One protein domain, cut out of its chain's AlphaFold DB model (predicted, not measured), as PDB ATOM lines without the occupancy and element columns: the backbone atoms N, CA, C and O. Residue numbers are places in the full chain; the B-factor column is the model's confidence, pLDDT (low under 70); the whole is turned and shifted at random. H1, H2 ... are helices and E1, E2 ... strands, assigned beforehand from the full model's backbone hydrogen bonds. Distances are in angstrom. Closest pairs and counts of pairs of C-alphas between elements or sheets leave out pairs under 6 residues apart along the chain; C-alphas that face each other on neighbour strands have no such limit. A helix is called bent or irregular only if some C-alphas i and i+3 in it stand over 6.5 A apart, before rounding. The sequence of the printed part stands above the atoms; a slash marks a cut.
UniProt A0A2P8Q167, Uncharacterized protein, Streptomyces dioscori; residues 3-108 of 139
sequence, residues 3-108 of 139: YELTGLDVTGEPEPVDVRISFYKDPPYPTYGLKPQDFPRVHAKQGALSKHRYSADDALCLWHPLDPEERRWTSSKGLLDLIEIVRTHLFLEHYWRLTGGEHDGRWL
ATOM      1  N   TYR A   3     -33.771  20.678 -32.459       97.94
ATOM      2  CA  TYR A   3     -32.377  21.081 -32.401       97.94
ATOM      3  C   TYR A   3     -32.256  22.256 -31.439       97.94
ATOM      4  O   TYR A   3     -32.976  23.244 -31.588       97.94
ATOM      5  N   GLU A   4     -31.346  22.132 -30.480       98.06
ATOM      6  CA  GLU A   4     -30.955  23.207 -29.574       98.06
ATOM      7  C   GLU A   4     -29.577  23.693 -30.021       98.06
ATOM      8  O   GLU A   4     -28.604  22.936 -30.006       98.06
ATOM      9  N   LEU A   5     -29.509  24.935 -30.486       97.00
ATOM     10  CA  LEU A   5     -28.276  25.597 -30.872       97.00
ATOM     11  C   LEU A   5     -27.920  26.585 -29.768       97.00
ATOM     12  O   LEU A   5     -28.587  27.604 -29.607       97.00
ATOM     13  N   THR A   6     -26.876  26.267 -29.013       96.12
ATOM     14  CA  THR A   6     -26.381  27.133 -27.945       96.12
ATOM     15  C   THR A   6     -25.294  28.051 -28.473       96.12
ATOM     16  O   THR A   6     -24.378  27.588 -29.157       96.12
ATOM     17  N   GLY A   7     -25.370  29.331 -28.122       95.69
ATOM     18  CA  GLY A   7     -24.328  30.298 -28.443       95.69
ATOM     19  C   GLY A   7     -24.182  30.631 -29.932       95.69
ATOM     20  O   GLY A   7     -23.061  30.728 -30.434       95.69
ATOM     21  N   LEU A   8     -25.295  30.814 -30.650       97.62
ATOM     22  CA  LEU A   8     -25.252  31.349 -32.011       97.62
ATOM     23  C   LEU A   8     -24.721  32.784 -31.975       97.62
ATOM     24  O   LEU A   8     -25.369  33.675 -31.426       97.62
ATOM     25  N   ASP A   9     -23.571  33.004 -32.606       97.94
ATOM     26  CA  ASP A   9     -23.057  34.348 -32.836       97.94
ATOM     27  C   ASP A   9     -23.959  35.093 -33.830       97.94
ATOM     28  O   ASP A   9     -24.308  34.579 -34.903       97.94
ATOM     29  N   VAL A  10     -24.361  36.302 -33.447       97.75
ATOM     30  CA  VAL A  10     -25.222  37.191 -34.223       97.75
ATOM     31  C   VAL A  10     -24.568  38.562 -34.205       97.75
ATOM     32  O   VAL A  10     -24.395  39.165 -33.151       97.75
ATOM     33  N   THR A  11     -24.242  39.090 -35.382       95.19
ATOM     34  CA  THR A  11     -23.602  40.402 -35.501       95.19
ATOM     35  C   THR A  11     -24.373  41.474 -34.727       95.19
ATOM     36  O   THR A  11     -25.583  41.605 -34.872       95.19
ATOM     37  N   GLY A  12     -23.668  42.257 -33.909       92.00
ATOM     38  CA  GLY A  12     -24.247  43.343 -33.115       92.00
ATOM     39  C   GLY A  12     -24.913  42.907 -31.807       92.00
ATOM     40  O   GLY A  12     -25.019  43.729 -30.900       92.00
ATOM     41  N   GLU A  13     -25.297  41.638 -31.654       94.12
ATOM     42  CA  GLU A  13     -25.709  41.131 -30.345       94.12
ATOM     43  C   GLU A  13     -24.471  41.010 -29.438       94.12
ATOM     44  O   GLU A  13     -23.462  40.442 -29.856       94.12
ATOM     45  N   PRO A  14     -24.504  41.564 -28.210       91.50
ATOM     46  CA  PRO A  14     -23.352  41.524 -27.309       91.50
ATOM     47  C   PRO A  14     -23.116  40.127 -26.728       91.50
ATOM     48  O   PRO A  14     -21.985  39.784 -26.400       91.50
ATOM     49  N   GLU A  15     -24.184  39.339 -26.611       94.50
ATOM     50  CA  GLU A  15     -24.162  37.989 -26.068       94.50
ATOM     51  C   GLU A  15     -24.618  36.996 -27.143       94.50
ATOM     52  O   GLU A  15     -25.576  37.288 -27.875       94.50
ATOM     53  N   PRO A  16     -23.990  35.811 -27.220       95.56
ATOM     54  CA  PRO A  16     -24.458  34.730 -28.074       95.56
ATOM     55  C   PRO A  16     -25.923  34.367 -27.791       95.56
ATOM     56  O   PRO A  16     -26.391  34.420 -26.652       95.56
ATOM     57  N   VAL A  17     -26.657  33.975 -28.832       97.88
ATOM     58  CA  VAL A  17     -28.100  33.721 -28.742       97.88
ATOM     59  C   VAL A  17     -28.392  32.226 -28.792       97.88
ATOM     60  O   VAL A  17     -27.994  31.536 -29.727       97.88
ATOM     61  N   ASP A  18     -29.163  31.733 -27.828       98.06
ATOM     62  CA  ASP A  18     -29.693  30.373 -27.883       98.06
ATOM     63  C   ASP A  18     -30.917  30.303 -28.805       98.06
ATOM     64  O   ASP A  18     -31.825  31.146 -28.753       98.06
ATOM     65  N   VAL A  19     -30.936  29.280 -29.661       98.50
ATOM     66  CA  VAL A  19     -31.978  29.058 -30.665       98.50
ATOM     67  C   VAL A  19     -32.492  27.630 -30.576       98.50
ATOM     68  O   VAL A  19     -31.739  26.671 -30.728       98.50
ATOM     69  N   ARG A  20     -33.811  27.492 -30.452       98.69
ATOM     70  CA  ARG A  20     -34.507  26.208 -30.529       98.69
ATOM     71  C   ARG A  20     -35.251  26.076 -31.848       98.69
ATOM     72  O   ARG A  20     -36.130  26.886 -32.136       98.69
ATOM     73  N   ILE A  21     -34.973  25.020 -32.609       98.56
ATOM     74  CA  ILE A  21     -35.653  24.701 -33.873       98.56
ATOM     75  C   ILE A  21     -36.423  23.392 -33.711       98.56
ATOM     76  O   ILE A  21     -35.832  22.336 -33.502       98.56
ATOM     77  N   SER A  22     -37.749  23.444 -33.831       98.44
ATOM     78  CA  SER A  22     -38.639  22.292 -33.666       98.44
ATOM     79  C   SER A  22     -39.347  21.929 -34.970       98.44
ATOM     80  O   SER A  22     -40.103  22.725 -35.529       98.44
ATOM     81  N   PHE A  23     -39.144  20.692 -35.415       98.06
ATOM     82  CA  PHE A  23     -39.842  20.058 -36.529       98.06
ATOM     83  C   PHE A  23     -40.918  19.111 -36.003       98.06
ATOM     84  O   PHE A  23     -40.627  18.184 -35.236       98.06
ATOM     85  N   TYR A  24     -42.148  19.306 -36.462       97.56
ATOM     86  CA  TYR A  24     -43.295  18.491 -36.084       97.56
ATOM     87  C   TYR A  24     -43.720  17.632 -37.266       97.56
ATOM     88  O   TYR A  24     -43.834  18.129 -38.383       97.56
ATOM     89  N   LYS A  25     -43.968  16.343 -37.015       96.75
ATOM     90  CA  LYS A  25     -44.636  15.479 -37.995       96.75
ATOM     91  C   LYS A  25     -46.081  15.941 -38.198       96.75
ATOM     92  O   LYS A  25     -46.507  16.126 -39.330       96.75
ATOM     93  N   ASP A  26     -46.757  16.205 -37.081       97.44
ATOM     94  CA  ASP A  26     -48.134  16.685 -37.003       97.44
ATOM     95  C   ASP A  26     -48.133  18.019 -36.227       97.44
ATOM     96  O   ASP A  26     -48.112  18.015 -34.993       97.44
ATOM     97  N   PRO A  27     -48.027  19.173 -36.916       96.75
ATOM     98  CA  PRO A  27     -47.877  20.467 -36.258       96.75
ATOM     99  C   PRO A  27     -49.111  20.862 -35.435       96.75
ATOM    100  O   PRO A  27     -50.217  20.867 -35.975       96.75
ATOM    101  N   PRO A  28     -48.952  21.301 -34.170       95.38
ATOM    102  CA  PRO A  28     -50.060  21.806 -33.353       95.38
ATOM    103  C   PRO A  28     -50.482  23.239 -33.738       95.38
ATOM    104  O   PRO A  28     -51.121  23.942 -32.961       95.38
ATOM    105  N   TYR A  29     -50.089  23.706 -34.924       94.00
ATOM    106  CA  TYR A  29     -50.292  25.060 -35.420       94.00
ATOM    107  C   TYR A  29     -50.582  25.041 -36.925       94.00
ATOM    108  O   TYR A  29     -50.178  24.106 -37.622       94.00
ATOM    109  N   PRO A  30     -51.223  26.087 -37.478       92.88
ATOM    110  CA  PRO A  30     -51.470  26.154 -38.911       92.88
ATOM    111  C   PRO A  30     -50.159  26.247 -39.701       92.88
ATOM    112  O   PRO A  30     -49.311  27.092 -39.405       92.88
ATOM    113  N   THR A  31     -50.015  25.417 -40.738       93.88
ATOM    114  CA  THR A  31     -48.917  25.504 -41.720       93.88
ATOM    115  C   THR A  31     -49.303  26.271 -42.983       93.88
ATOM    116  O   THR A  31     -48.481  26.448 -43.875       93.88
ATOM    117  N   TYR A  32     -50.555  26.734 -43.070       91.88
ATOM    118  CA  TYR A  32     -51.073  27.542 -44.183       91.88
ATOM    119  C   TYR A  32     -50.882  26.890 -45.565       91.88
ATOM    120  O   TYR A  32     -50.670  27.580 -46.557       91.88
ATOM    121  N   GLY A  33     -50.961  25.558 -45.621       92.94
ATOM    122  CA  GLY A  33     -50.791  24.777 -46.850       92.94
ATOM    123  C   GLY A  33     -49.356  24.317 -47.118       92.94
ATOM    124  O   GLY A  33     -49.141  23.548 -48.050       92.94
ATOM    125  N   LEU A  34     -48.383  24.728 -46.299       95.38
ATOM    126  CA  LEU A  34     -47.016  24.217 -46.372       95.38
ATOM    127  C   LEU A  34     -46.904  22.820 -45.753       95.38
ATOM    128  O   LEU A  34     -47.649  22.462 -44.831       95.38
ATOM    129  N   LYS A  35     -45.931  22.042 -46.238       96.81
ATOM    130  CA  LYS A  35     -45.582  20.747 -45.647       96.81
ATOM    131  C   LYS A  35     -45.033  20.963 -44.228       96.81
ATOM    132  O   LYS A  35     -44.276  21.914 -44.029       96.81
ATOM    133  N   PRO A  36     -45.338  20.083 -43.256       97.19
ATOM    134  CA  PRO A  36     -44.847  20.215 -41.882       97.19
ATOM    135  C   PRO A  36     -43.331  20.419 -41.771       97.19
ATOM    136  O   PRO A  36     -42.875  21.277 -41.017       97.19
ATOM    137  N   GLN A  37     -42.549  19.689 -42.572       97.12
ATOM    138  CA  GLN A  37     -41.092  19.803 -42.572       97.12
ATOM    139  C   GLN A  37     -40.556  21.126 -43.136       97.12
ATOM    140  O   GLN A  37     -39.405  21.437 -42.872       97.12
ATOM    141  N   ASP A  38     -41.363  21.896 -43.873       97.62
ATOM    142  CA  ASP A  38     -40.989  23.197 -44.451       97.62
ATOM    143  C   ASP A  38     -41.462  24.374 -43.577       97.62
ATOM    144  O   ASP A  38     -41.285  25.537 -43.936       97.62
ATOM    145  N   PHE A  39     -42.087  24.090 -42.428       97.12
ATOM    146  CA  PHE A  39     -42.610  25.111 -41.521       97.12
ATOM    147  C   PHE A  39     -42.266  24.814 -40.049       97.12
ATOM    148  O   PHE A  39     -43.164  24.603 -39.221       97.12
ATOM    149  N   PRO A  40     -40.959  24.756 -39.709       97.88
ATOM    150  CA  PRO A  40     -40.511  24.541 -38.338       97.88
ATOM    151  C   PRO A  40     -40.861  25.727 -37.436       97.88
ATOM    152  O   PRO A  40     -41.016  26.859 -37.896       97.88
ATOM    153  N   ARG A  41     -40.923  25.481 -36.124       97.69
ATOM    154  CA  ARG A  41     -40.971  26.553 -35.119       97.69
ATOM    155  C   ARG A  41     -39.575  26.880 -34.647       97.69
ATOM    156  O   ARG A  41     -38.868  25.991 -34.181       97.69
ATOM    157  N   VAL A  42     -39.217  28.153 -34.755       98.38
ATOM    158  CA  VAL A  42     -37.942  28.671 -34.270       98.38
ATOM    159  C   VAL A  42     -38.201  29.623 -33.117       98.38
ATOM    160  O   VAL A  42     -38.926  30.600 -33.278       98.38
ATOM    161  N   HIS A  43     -37.598  29.352 -31.966       98.38
ATOM    162  CA  HIS A  43     -37.661  30.207 -30.785       98.38
ATOM    163  C   HIS A  43     -36.269  30.720 -30.452       98.38
ATOM    164  O   HIS A  43     -35.315  29.949 -30.410       98.38
ATOM    165  N   ALA A  44     -36.171  32.019 -30.199       97.81
ATOM    166  CA  ALA A  44     -34.962  32.686 -29.739       97.81
ATOM    167  C   ALA A  44     -35.354  33.984 -29.023       97.81
ATOM    168  O   ALA A  44     -36.394  34.574 -29.344       97.81
ATOM    169  N   LYS A  45     -34.527  34.429 -28.069       94.44
ATOM    170  CA  LYS A  45     -34.721  35.674 -27.295       94.44
ATOM    171  C   LYS A  45     -36.166  35.865 -26.809       94.44
ATOM    172  O   LYS A  45     -36.797  36.872 -27.132       94.44
ATOM    173  N   GLN A  46     -36.708  34.869 -26.108       90.81
ATOM    174  CA  GLN A  46     -38.101  34.892 -25.654       90.81
ATOM    175  C   GLN A  46     -38.391  36.148 -24.821       90.81
ATOM    176  O   GLN A  46     -37.579  36.547 -23.987       90.81
ATOM    177  N   GLY A  47     -39.532  36.789 -25.078       86.12
ATOM    178  CA  GLY A  47     -39.951  38.016 -24.389       86.12
ATOM    179  C   GLY A  47     -39.255  39.309 -24.840       86.12
ATOM    180  O   GLY A  47     -39.666  40.390 -24.419       86.12
ATOM    181  N   ALA A  48     -38.240  39.248 -25.710       91.12
ATOM    182  CA  ALA A  48     -37.682  40.452 -26.317       91.12
ATOM    183  C   ALA A  48     -38.669  41.062 -27.326       91.12
ATOM    184  O   ALA A  48     -39.321  40.331 -28.078       91.12
ATOM    185  N   LEU A  49     -38.707  42.400 -27.398       91.62
ATOM    186  CA  LEU A  49     -39.441  43.110 -28.449       91.62
ATOM    187  C   LEU A  49     -39.026  42.577 -29.820       91.62
ATOM    188  O   LEU A  49     -37.828  42.441 -30.108       91.62
ATOM    189  N   SER A  50     -40.022  42.276 -30.645       92.19
ATOM    190  CA  SER A  50     -39.800  41.689 -31.955       92.19
ATOM    191  C   SER A  50     -40.904  42.060 -32.917       92.19
ATOM    192  O   SER A  50     -42.091  41.936 -32.614       92.19
ATOM    193  N   LYS A  51     -40.471  42.461 -34.105       91.50
ATOM    194  CA  LYS A  51     -41.336  42.821 -35.218       91.50
ATOM    195  C   LYS A  51     -41.950  41.592 -35.897       91.50
ATOM    196  O   LYS A  51     -43.050  41.662 -36.447       91.50
ATOM    197  N   HIS A  52     -41.255  40.455 -35.857       92.69
ATOM    198  CA  HIS A  52     -41.609  39.245 -36.589       92.69
ATOM    199  C   HIS A  52     -41.765  38.029 -35.672       92.69
ATOM    200  O   HIS A  52     -40.974  37.086 -35.708       92.69
ATOM    201  N   ARG A  53     -42.863  37.996 -34.911       92.50
ATOM    202  CA  ARG A  53     -43.268  36.822 -34.125       92.50
ATOM    203  C   ARG A  53     -44.694  36.381 -34.383       92.50
ATOM    204  O   ARG A  53     -45.579  37.170 -34.716       92.50
ATOM    205  N   TYR A  54     -44.920  35.093 -34.170       91.06
ATOM    206  CA  TYR A  54     -46.249  34.526 -34.032       91.06
ATOM    207  C   TYR A  54     -46.778  34.803 -32.625       91.06
ATOM    208  O   TYR A  54     -46.201  34.365 -31.636       91.06
ATOM    209  N   SER A  55     -47.920  35.480 -32.528       88.19
ATOM    210  CA  SER A  55     -48.531  35.817 -31.236       88.19
ATOM    211  C   SER A  55     -48.990  34.603 -30.422       88.19
ATOM    212  O   SER A  55     -49.143  34.707 -29.212       88.19
ATOM    213  N   ALA A  56     -49.237  33.463 -31.073       89.56
ATOM    214  CA  ALA A  56     -49.749  32.264 -30.415       89.56
ATOM    215  C   ALA A  56     -48.682  31.506 -29.608       89.56
ATOM    216  O   ALA A  56     -49.020  30.867 -28.617       89.56
ATOM    217  N   ASP A  57     -47.420  31.536 -30.046       92.44
ATOM    218  CA  ASP A  57     -46.361  30.685 -29.492       92.44
ATOM    219  C   ASP A  57     -44.984  31.356 -29.398       92.44
ATOM    220  O   ASP A  57     -44.001  30.671 -29.116       92.44
ATOM    221  N   ASP A  58     -44.895  32.669 -29.633       93.19
ATOM    222  CA  ASP A  58     -43.663  33.474 -29.583       93.19
ATOM    223  C   ASP A  58     -42.568  33.032 -30.579       93.19
ATOM    224  O   ASP A  58     -41.432  33.512 -30.524       93.19
ATOM    225  N   ALA A  59     -42.883  32.126 -31.515       96.06
ATOM    226  CA  ALA A  59     -41.930  31.689 -32.528       96.06
ATOM    227  C   ALA A  59     -41.623  32.823 -33.518       96.06
ATOM    228  O   ALA A  59     -42.483  33.654 -33.818       96.06
ATOM    229  N   LEU A  60     -40.412  32.826 -34.071       96.19
ATOM    230  CA  LEU A  60     -39.993  33.770 -35.102       96.19
ATOM    231  C   LEU A  60     -40.769  33.539 -36.405       96.19
ATOM    232  O   LEU A  60     -40.919  32.409 -36.875       96.19
ATOM    233  N   CYS A  61     -41.223  34.627 -37.016       94.00
ATOM    234  CA  CYS A  61     -41.829  34.647 -38.341       94.00
ATOM    235  C   CYS A  61     -40.751  34.971 -39.384       94.00
ATOM    236  O   CYS A  61     -40.526  36.125 -39.739       94.00
ATOM    237  N   LEU A  62     -40.052  33.934 -39.845       95.31
ATOM    238  CA  LEU A  62     -38.860  34.074 -40.692       95.31
ATOM    239  C   LEU A  62     -39.174  34.403 -42.162       95.31
ATOM    240  O   LEU A  62     -38.364  35.026 -42.840       95.31
ATOM    241  N   TRP A  63     -40.337  33.977 -42.651       93.31
ATOM    242  CA  TRP A  63     -40.842  34.242 -43.999       93.31
ATOM    243  C   TRP A  63     -42.370  34.189 -43.995       93.31
ATOM    244  O   TRP A  63     -42.984  33.585 -43.109       93.31
ATOM    245  N   HIS A  64     -43.003  34.777 -45.010       90.81
ATOM    246  CA  HIS A  64     -44.448  34.678 -45.161       90.81
ATOM    247  C   HIS A  64     -44.814  33.332 -45.827       90.81
ATOM    248  O   HIS A  64     -44.207  32.952 -46.826       90.81
ATOM    249  N   PRO A  65     -45.810  32.569 -45.331       90.38
ATOM    250  CA  PRO A  65     -46.056  31.204 -45.809       90.38
ATOM    251  C   PRO A  65     -46.560  31.119 -47.257       90.38
ATOM    252  O   PRO A  65     -46.414  30.078 -47.885       90.38
ATOM    253  N   LEU A  66     -47.143  32.199 -47.789       89.00
ATOM    254  CA  LEU A  66     -47.591  32.268 -49.189       89.00
ATOM    255  C   LEU A  66     -46.523  32.800 -50.152       89.00
ATOM    256  O   LEU A  66     -46.822  32.984 -51.330       89.00
ATOM    257  N   ASP A  67     -45.317  33.098 -49.668       90.38
ATOM    258  CA  ASP A  67     -44.223  33.477 -50.559       90.38
ATOM    259  C   ASP A  67     -43.869  32.303 -51.493       90.38
ATOM    260  O   ASP A  67     -44.180  31.144 -51.194       90.38
ATOM    261  N   PRO A  68     -43.253  32.546 -52.655       92.56
ATOM    262  CA  PRO A  68     -42.766  31.461 -53.499       92.56
ATOM    263  C   PRO A  68     -41.554  30.764 -52.839       92.56
ATOM    264  O   PRO A  68     -40.943  31.306 -51.913       92.56
ATOM    265  N   GLU A  69     -41.225  29.534 -53.250       93.81
ATOM    266  CA  GLU A  69     -40.209  28.702 -52.571       93.81
ATOM    267  C   GLU A  69     -38.807  29.331 -52.561       93.81
ATOM    268  O   GLU A  69     -38.015  29.079 -51.653       93.81
ATOM    269  N   GLU A  70     -38.498  30.195 -53.525       92.94
ATOM    270  CA  GLU A  70     -37.222  30.906 -53.618       92.94
ATOM    271  C   GLU A  70     -37.062  31.944 -52.498       92.94
ATOM    272  O   GLU A  70     -35.940  32.296 -52.144       92.94
ATOM    273  N   ARG A  71     -38.174  32.403 -51.906       92.56
ATOM    274  CA  ARG A  71     -38.216  33.402 -50.821       92.56
ATOM    275  C   ARG A  71     -38.471  32.792 -49.438       92.56
ATOM    276  O   ARG A  71     -38.590  33.521 -48.459       92.56
ATOM    277  N   ARG A  72     -38.559  31.463 -49.343       95.19
ATOM    278  CA  ARG A  72     -38.767  30.717 -48.091       95.19
ATOM    279  C   ARG A  72     -37.654  29.708 -47.882       95.19
ATOM    280  O   ARG A  72     -37.000  29.292 -48.833       95.19
ATOM    281  N   TRP A  73     -37.483  29.225 -46.660       98.00
ATOM    282  CA  TRP A  73     -36.749  27.979 -46.473       98.00
ATOM    283  C   TRP A  73     -37.623  26.773 -46.862       98.00
ATOM    284  O   TRP A  73     -38.848  26.807 -46.723       98.00
ATOM    285  N   THR A  74     -36.989  25.710 -47.350       97.81
ATOM    286  CA  THR A  74     -37.599  24.394 -47.581       97.81
ATOM    287  C   THR A  74     -36.659  23.330 -47.035       97.81
ATOM    288  O   THR A  74     -35.442  23.499 -47.060       97.81
ATOM    289  N   SER A  75     -37.204  22.201 -46.595       97.31
ATOM    290  CA  SER A  75     -36.438  21.077 -46.041       97.31
ATOM    291  C   SER A  75     -35.324  20.565 -46.959       97.31
ATOM    292  O   SER A  75     -34.284  20.128 -46.471       97.31
ATOM    293  N   SER A  76     -35.490  20.692 -48.278       97.56
ATOM    294  CA  SER A  76     -34.468  20.360 -49.279       97.56
ATOM    295  C   SER A  76     -33.205  21.228 -49.223       97.56
ATOM    296  O   SER A  76     -32.169  20.792 -49.714       97.56
ATOM    297  N   LYS A  77     -33.267  22.425 -48.624       97.88
ATOM    298  CA  LYS A  77     -32.122  23.343 -48.459       97.88
ATOM    299  C   LYS A  77     -31.240  22.974 -47.259       97.88
ATOM    300  O   LYS A  77     -30.104  23.417 -47.155       97.88
ATOM    301  N   GLY A  78     -31.734  22.115 -46.367       97.69
ATOM    302  CA  GLY A  78     -30.979  21.629 -45.214       97.69
ATOM    303  C   GLY A  78     -30.940  22.601 -44.031       97.69
ATOM    304  O   GLY A  78     -31.354  23.757 -44.109       97.69
ATOM    305  N   LEU A  79     -30.478  22.094 -42.885       97.75
ATOM    306  CA  LEU A  79     -30.537  22.801 -41.600       97.75
ATOM    307  C   LEU A  79     -29.600  24.015 -41.526       97.75
ATOM    308  O   LEU A  79     -29.944  24.993 -40.869       97.75
ATOM    309  N   LEU A  80     -28.440  23.967 -42.186       97.94
ATOM    310  CA  LEU A  80     -27.477  25.075 -42.166       97.94
ATOM    311  C   LEU A  80     -28.081  26.347 -42.775       97.94
ATOM    312  O   LEU A  80     -28.041  27.392 -42.137       97.94
ATOM    313  N   ASP A  81     -28.756  26.235 -43.920       98.38
ATOM    314  CA  ASP A  81     -29.463  27.361 -44.545       98.38
ATOM    315  C   ASP A  81     -30.548  27.946 -43.630       98.38
ATOM    316  O   ASP A  81     -30.731  29.162 -43.572       98.38
ATOM    317  N   LEU A  82     -31.254  27.099 -42.869       98.62
ATOM    318  CA  LEU A  82     -32.227  27.576 -41.884       98.62
ATOM    319  C   LEU A  82     -31.542  28.383 -40.774       98.62
ATOM    320  O   LEU A  82     -32.044  29.438 -40.398       98.62
ATOM    321  N   ILE A  83     -30.399  27.914 -40.265       98.62
ATOM    322  CA  ILE A  83     -29.635  28.613 -39.222       98.62
ATOM    323  C   ILE A  83     -29.142  29.976 -39.727       98.62
ATOM    324  O   ILE A  83     -29.233  30.955 -38.988       98.62
ATOM    325  N   GLU A  84     -28.699  30.081 -40.981       98.25
ATOM    326  CA  GLU A  84     -28.284  31.360 -41.577       98.25
ATOM    327  C   GLU A  84     -29.447  32.347 -41.734       98.25
ATOM    328  O   GLU A  84     -29.300  33.542 -41.452       98.25
ATOM    329  N   ILE A  85     -30.634  31.854 -42.103       97.94
ATOM    330  CA  ILE A  85     -31.857  32.668 -42.120       97.94
ATOM    331  C   ILE A  85     -32.175  33.168 -40.707       97.94
ATOM    332  O   ILE A  85     -32.475  34.349 -40.529       97.94
ATOM    333  N   VAL A  86     -32.067  32.306 -39.692       98.38
ATOM    334  CA  VAL A  86     -32.306  32.681 -38.291       98.38
ATOM    335  C   VAL A  86     -31.291  33.713 -37.805       98.38
ATOM    336  O   VAL A  86     -31.697  34.725 -37.235       98.38
ATOM    337  N   ARG A  87     -29.992  33.515 -38.060       98.44
ATOM    338  CA  ARG A  87     -28.936  34.473 -37.693       98.44
ATOM    339  C   ARG A  87     -29.203  35.842 -38.314       98.44
ATOM    340  O   ARG A  87     -29.210  36.849 -37.611       98.44
ATOM    341  N   THR A  88     -29.481  35.863 -39.617       97.56
ATOM    342  CA  THR A  88     -29.803  37.091 -40.355       97.56
ATOM    343  C   THR A  88     -31.028  37.787 -39.768       97.56
ATOM    344  O   THR A  88     -31.012  38.995 -39.538       97.56
ATOM    345  N   HIS A  89     -32.082  37.030 -39.470       97.50
ATOM    346  CA  HIS A  89     -33.300  37.560 -38.872       97.50
ATOM    347  C   HIS A  89     -33.051  38.182 -37.491       97.50
ATOM    348  O   HIS A  89     -33.523  39.282 -37.213       97.50
ATOM    349  N   LEU A  90     -32.274  37.510 -36.638       97.75
ATOM    350  CA  LEU A  90     -31.923  38.008 -35.307       97.75
ATOM    351  C   LEU A  90     -31.095  39.296 -35.369       97.75
ATOM    352  O   LEU A  90     -31.346  40.206 -34.579       97.75
ATOM    353  N   PHE A  91     -30.177  39.407 -36.332       97.62
ATOM    354  CA  PHE A  91     -29.450  40.649 -36.601       97.62
ATOM    355  C   PHE A  91     -30.401  41.793 -36.987       97.62
ATOM    356  O   PHE A  91     -30.309  42.889 -36.434       97.62
ATOM    357  N   LEU A  92     -31.344  41.542 -37.899       96.94
ATOM    358  CA  LEU A  92     -32.312  42.556 -38.330       96.94
ATOM    359  C   LEU A  92     -33.216  43.008 -37.176       96.94
ATOM    360  O   LEU A  92     -33.438  44.204 -37.004       96.94
ATOM    361  N   GLU A  93     -33.667  42.070 -36.344       96.69
ATOM    362  CA  GLU A  93     -34.415  42.349 -35.115       96.69
ATOM    363  C   GLU A  93     -33.599  43.184 -34.119       96.69
ATOM    364  O   GLU A  93     -34.112  44.128 -33.514       96.69
ATOM    365  N   HIS A  94     -32.315  42.869 -33.953       96.56
ATOM    366  CA  HIS A  94     -31.416  43.648 -33.109       96.56
ATOM    367  C   HIS A  94     -31.278  45.084 -33.616       96.56
ATOM    368  O   HIS A  94     -31.502  46.033 -32.865       96.56
ATOM    369  N   TYR A  95     -30.980  45.251 -34.902       97.06
ATOM    370  CA  TYR A  95     -30.844  46.563 -35.521       97.06
ATOM    371  C   TYR A  95     -32.147  47.376 -35.455       97.06
ATOM    372  O   TYR A  95     -32.130  48.573 -35.155       97.06
ATOM    373  N   TRP A  96     -33.291  46.725 -35.670       96.94
ATOM    374  CA  TRP A  96     -34.609  47.336 -35.533       96.94
ATOM    375  C   TRP A  96     -34.847  47.854 -34.110       96.94
ATOM    376  O   TRP A  96     -35.249  49.008 -33.945       96.94
ATOM    377  N   ARG A  97     -34.515  47.064 -33.078       95.81
ATOM    378  CA  ARG A  97     -34.566  47.518 -31.677       95.81
ATOM    379  C   ARG A  97     -33.648  48.716 -31.438       95.81
ATOM    380  O   ARG A  97     -34.103  49.712 -30.883       95.81
ATOM    381  N   LEU A  98     -32.390  48.642 -31.883       95.88
ATOM    382  CA  LEU A  98     -31.401  49.708 -31.684       95.88
ATOM    383  C   LEU A  98     -31.818  51.045 -32.305       95.88
ATOM    384  O   LEU A  98     -31.485  52.101 -31.778       95.88
ATOM    385  N   THR A  99     -32.519  51.007 -33.435       96.75
ATOM    386  CA  THR A  99     -32.867  52.215 -34.196       96.75
ATOM    387  C   THR A  99     -34.195  52.852 -33.796       96.75
ATOM    388  O   THR A  99     -34.486  53.943 -34.276       96.75
ATOM    389  N   GLY A 100     -34.974  52.224 -32.909       94.69
ATOM    390  CA  GLY A 100     -36.213  52.812 -32.384       94.69
ATOM    391  C   GLY A 100     -37.396  51.853 -32.237       94.69
ATOM    392  O   GLY A 100     -38.482  52.300 -31.864       94.69
ATOM    393  N   GLY A 101     -37.227  50.559 -32.531       94.94
ATOM    394  CA  GLY A 101     -38.254  49.533 -32.330       94.94
ATOM    395  C   GLY A 101     -39.593  49.860 -33.002       94.94
ATOM    396  O   GLY A 101     -39.644  50.267 -34.161       94.94
ATOM    397  N   GLU A 102     -40.695  49.689 -32.271       91.94
ATOM    398  CA  GLU A 102     -42.061  49.921 -32.773       91.94
ATOM    399  C   GLU A 102     -42.320  51.361 -33.237       91.94
ATOM    400  O   GLU A 102     -43.220  51.596 -34.042       91.94
ATOM    401  N   HIS A 103     -41.545  52.325 -32.736       92.06
ATOM    402  CA  HIS A 103     -41.722  53.736 -33.062       92.06
ATOM    403  C   HIS A 103     -40.982  54.109 -34.349       92.06
ATOM    404  O   HIS A 103     -41.618  54.494 -35.326       92.06
ATOM    405  N   ASP A 104     -39.656  53.937 -34.359       93.75
ATOM    406  CA  ASP A 104     -38.773  54.418 -35.437       93.75
ATOM    407  C   ASP A 104     -37.768  53.358 -35.924       93.75
ATOM    408  O   ASP A 104     -36.826  53.653 -36.668       93.75
ATOM    409  N   GLY A 105     -37.956  52.103 -35.511       95.50
ATOM    410  CA  GLY A 105     -37.057  51.006 -35.833       95.50
ATOM    411  C   GLY A 105     -36.970  50.757 -37.336       95.50
ATOM    412  O   GLY A 105     -37.970  50.601 -38.043       95.50
ATOM    413  N   ARG A 106     -35.740  50.663 -37.832       95.06
ATOM    414  CA  ARG A 106     -35.423  50.457 -39.245       95.06
ATOM    415  C   ARG A 106     -35.190  48.981 -39.531       95.06
ATOM    416  O   ARG A 106     -34.475  48.304 -38.802       95.06
ATOM    417  N   TRP A 107     -35.760  48.505 -40.633       94.56
ATOM    418  CA  TRP A 107     -35.500  47.173 -41.179       94.56
ATOM    419  C   TRP A 107     -34.635  47.330 -42.430       94.56
ATOM    420  O   TRP A 107     -34.998  48.085 -43.329       94.56
ATOM    421  N   LEU A 108     -33.459  46.696 -42.463       93.06
ATOM    422  CA  LEU A 108     -32.430  46.976 -43.481       93.06
ATOM    423  C   LEU A 108     -32.714  46.356 -44.854       93.06
ATOM    424  O   LEU A 108     -32.085  46.732 -45.840       93.06
TER     425      LEU A 108
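Overview. This is residues 3 to 108 of the 139 residues of an uncharacterized protein of Streptomyces dioscori (UniProt A0A2P8Q167). A small three-stranded antiparallel sheet, E1, E2 and E3, has one long, kinked helix, H1, running slantwise over one face, with the short helix H2 just past the last residue of H1. Two long stretches without a named element, residues 23 to 40 and 45 to 74, make up much of the rest of the body. The printed part has 106 residues, with E1, E2, E3, H1 and H2 in this order along the chain; the class is mixed, helices and strands, though under half of the residues are in named elements. The whole is compact, with a radius of gyration of the C-alphas of 13.7 A, and its rounded outline spans 37 by 28 by 26 A.

Along the chain. The sheet begins with E1, residues 3 to 8, 12.5 A long, whose C-alpha 3 is at (-32.377, 21.081, -32.401). E2 is residues 17 to 22, 16.3 A long, and E3 is residues 41 to 44, 10.1 A long. H1, residues 75 to 99, is 33.5 A long, from C-alpha 75 at (-36.438, 21.077, -46.041) to C-alpha 99 at (-32.867, 52.215, -34.196). It is irregular, with C-alphas 76 and 79 at 9.0 A from each other, and has a kink of 56 degrees near residue 82. H2, residues 101 to 104, is 5.8 A long and ends with C-alpha 104 at (-38.773, 54.418, -35.437).

Arrangement. The sheet runs E1, E2, E3, a meander, each strand the antiparallel neighbour of the one before; E1 and E3 are its edge strands. The hairpin E1 and E2 has directions at 165 degrees, with N 5 and O 19 within hydrogen-bond range at 2.8 A. In the hairpin E2 and E3, at 166 degrees, N 22 and O 41 are 2.8 A apart and N 43 and O 20 are 2.9 A apart. H1 is on the sheet at a height over the sheet of 9.3 A, in two layers, a helix on one face of a sheet. It lies over E1 and E2, slantwise to the strands, at 38 degrees to E1 on the local plane. The closest C-alphas of E1 and H1 are those of Leu 8 and Arg 87, 7.5 A apart. H2 is not on the sheet, and it and H1 meet only through their link. In H1, 17 of 21 O i to N i+4 pairs are within hydrogen-bond range; H2 is too short for such a pair.

Size, cuts and confidence. The two C-alphas farthest apart, those of Lys 25 and Asp 104, are 39.5 A from each other. The printed part has no cut. The links E2 to E3, 18 residues, and E3 to H1, 30 residues, are long; E1 to E2 is short and H1 to H2 is tight. The mean pLDDT of the printed part is 95.4, and no printed residue is under 70.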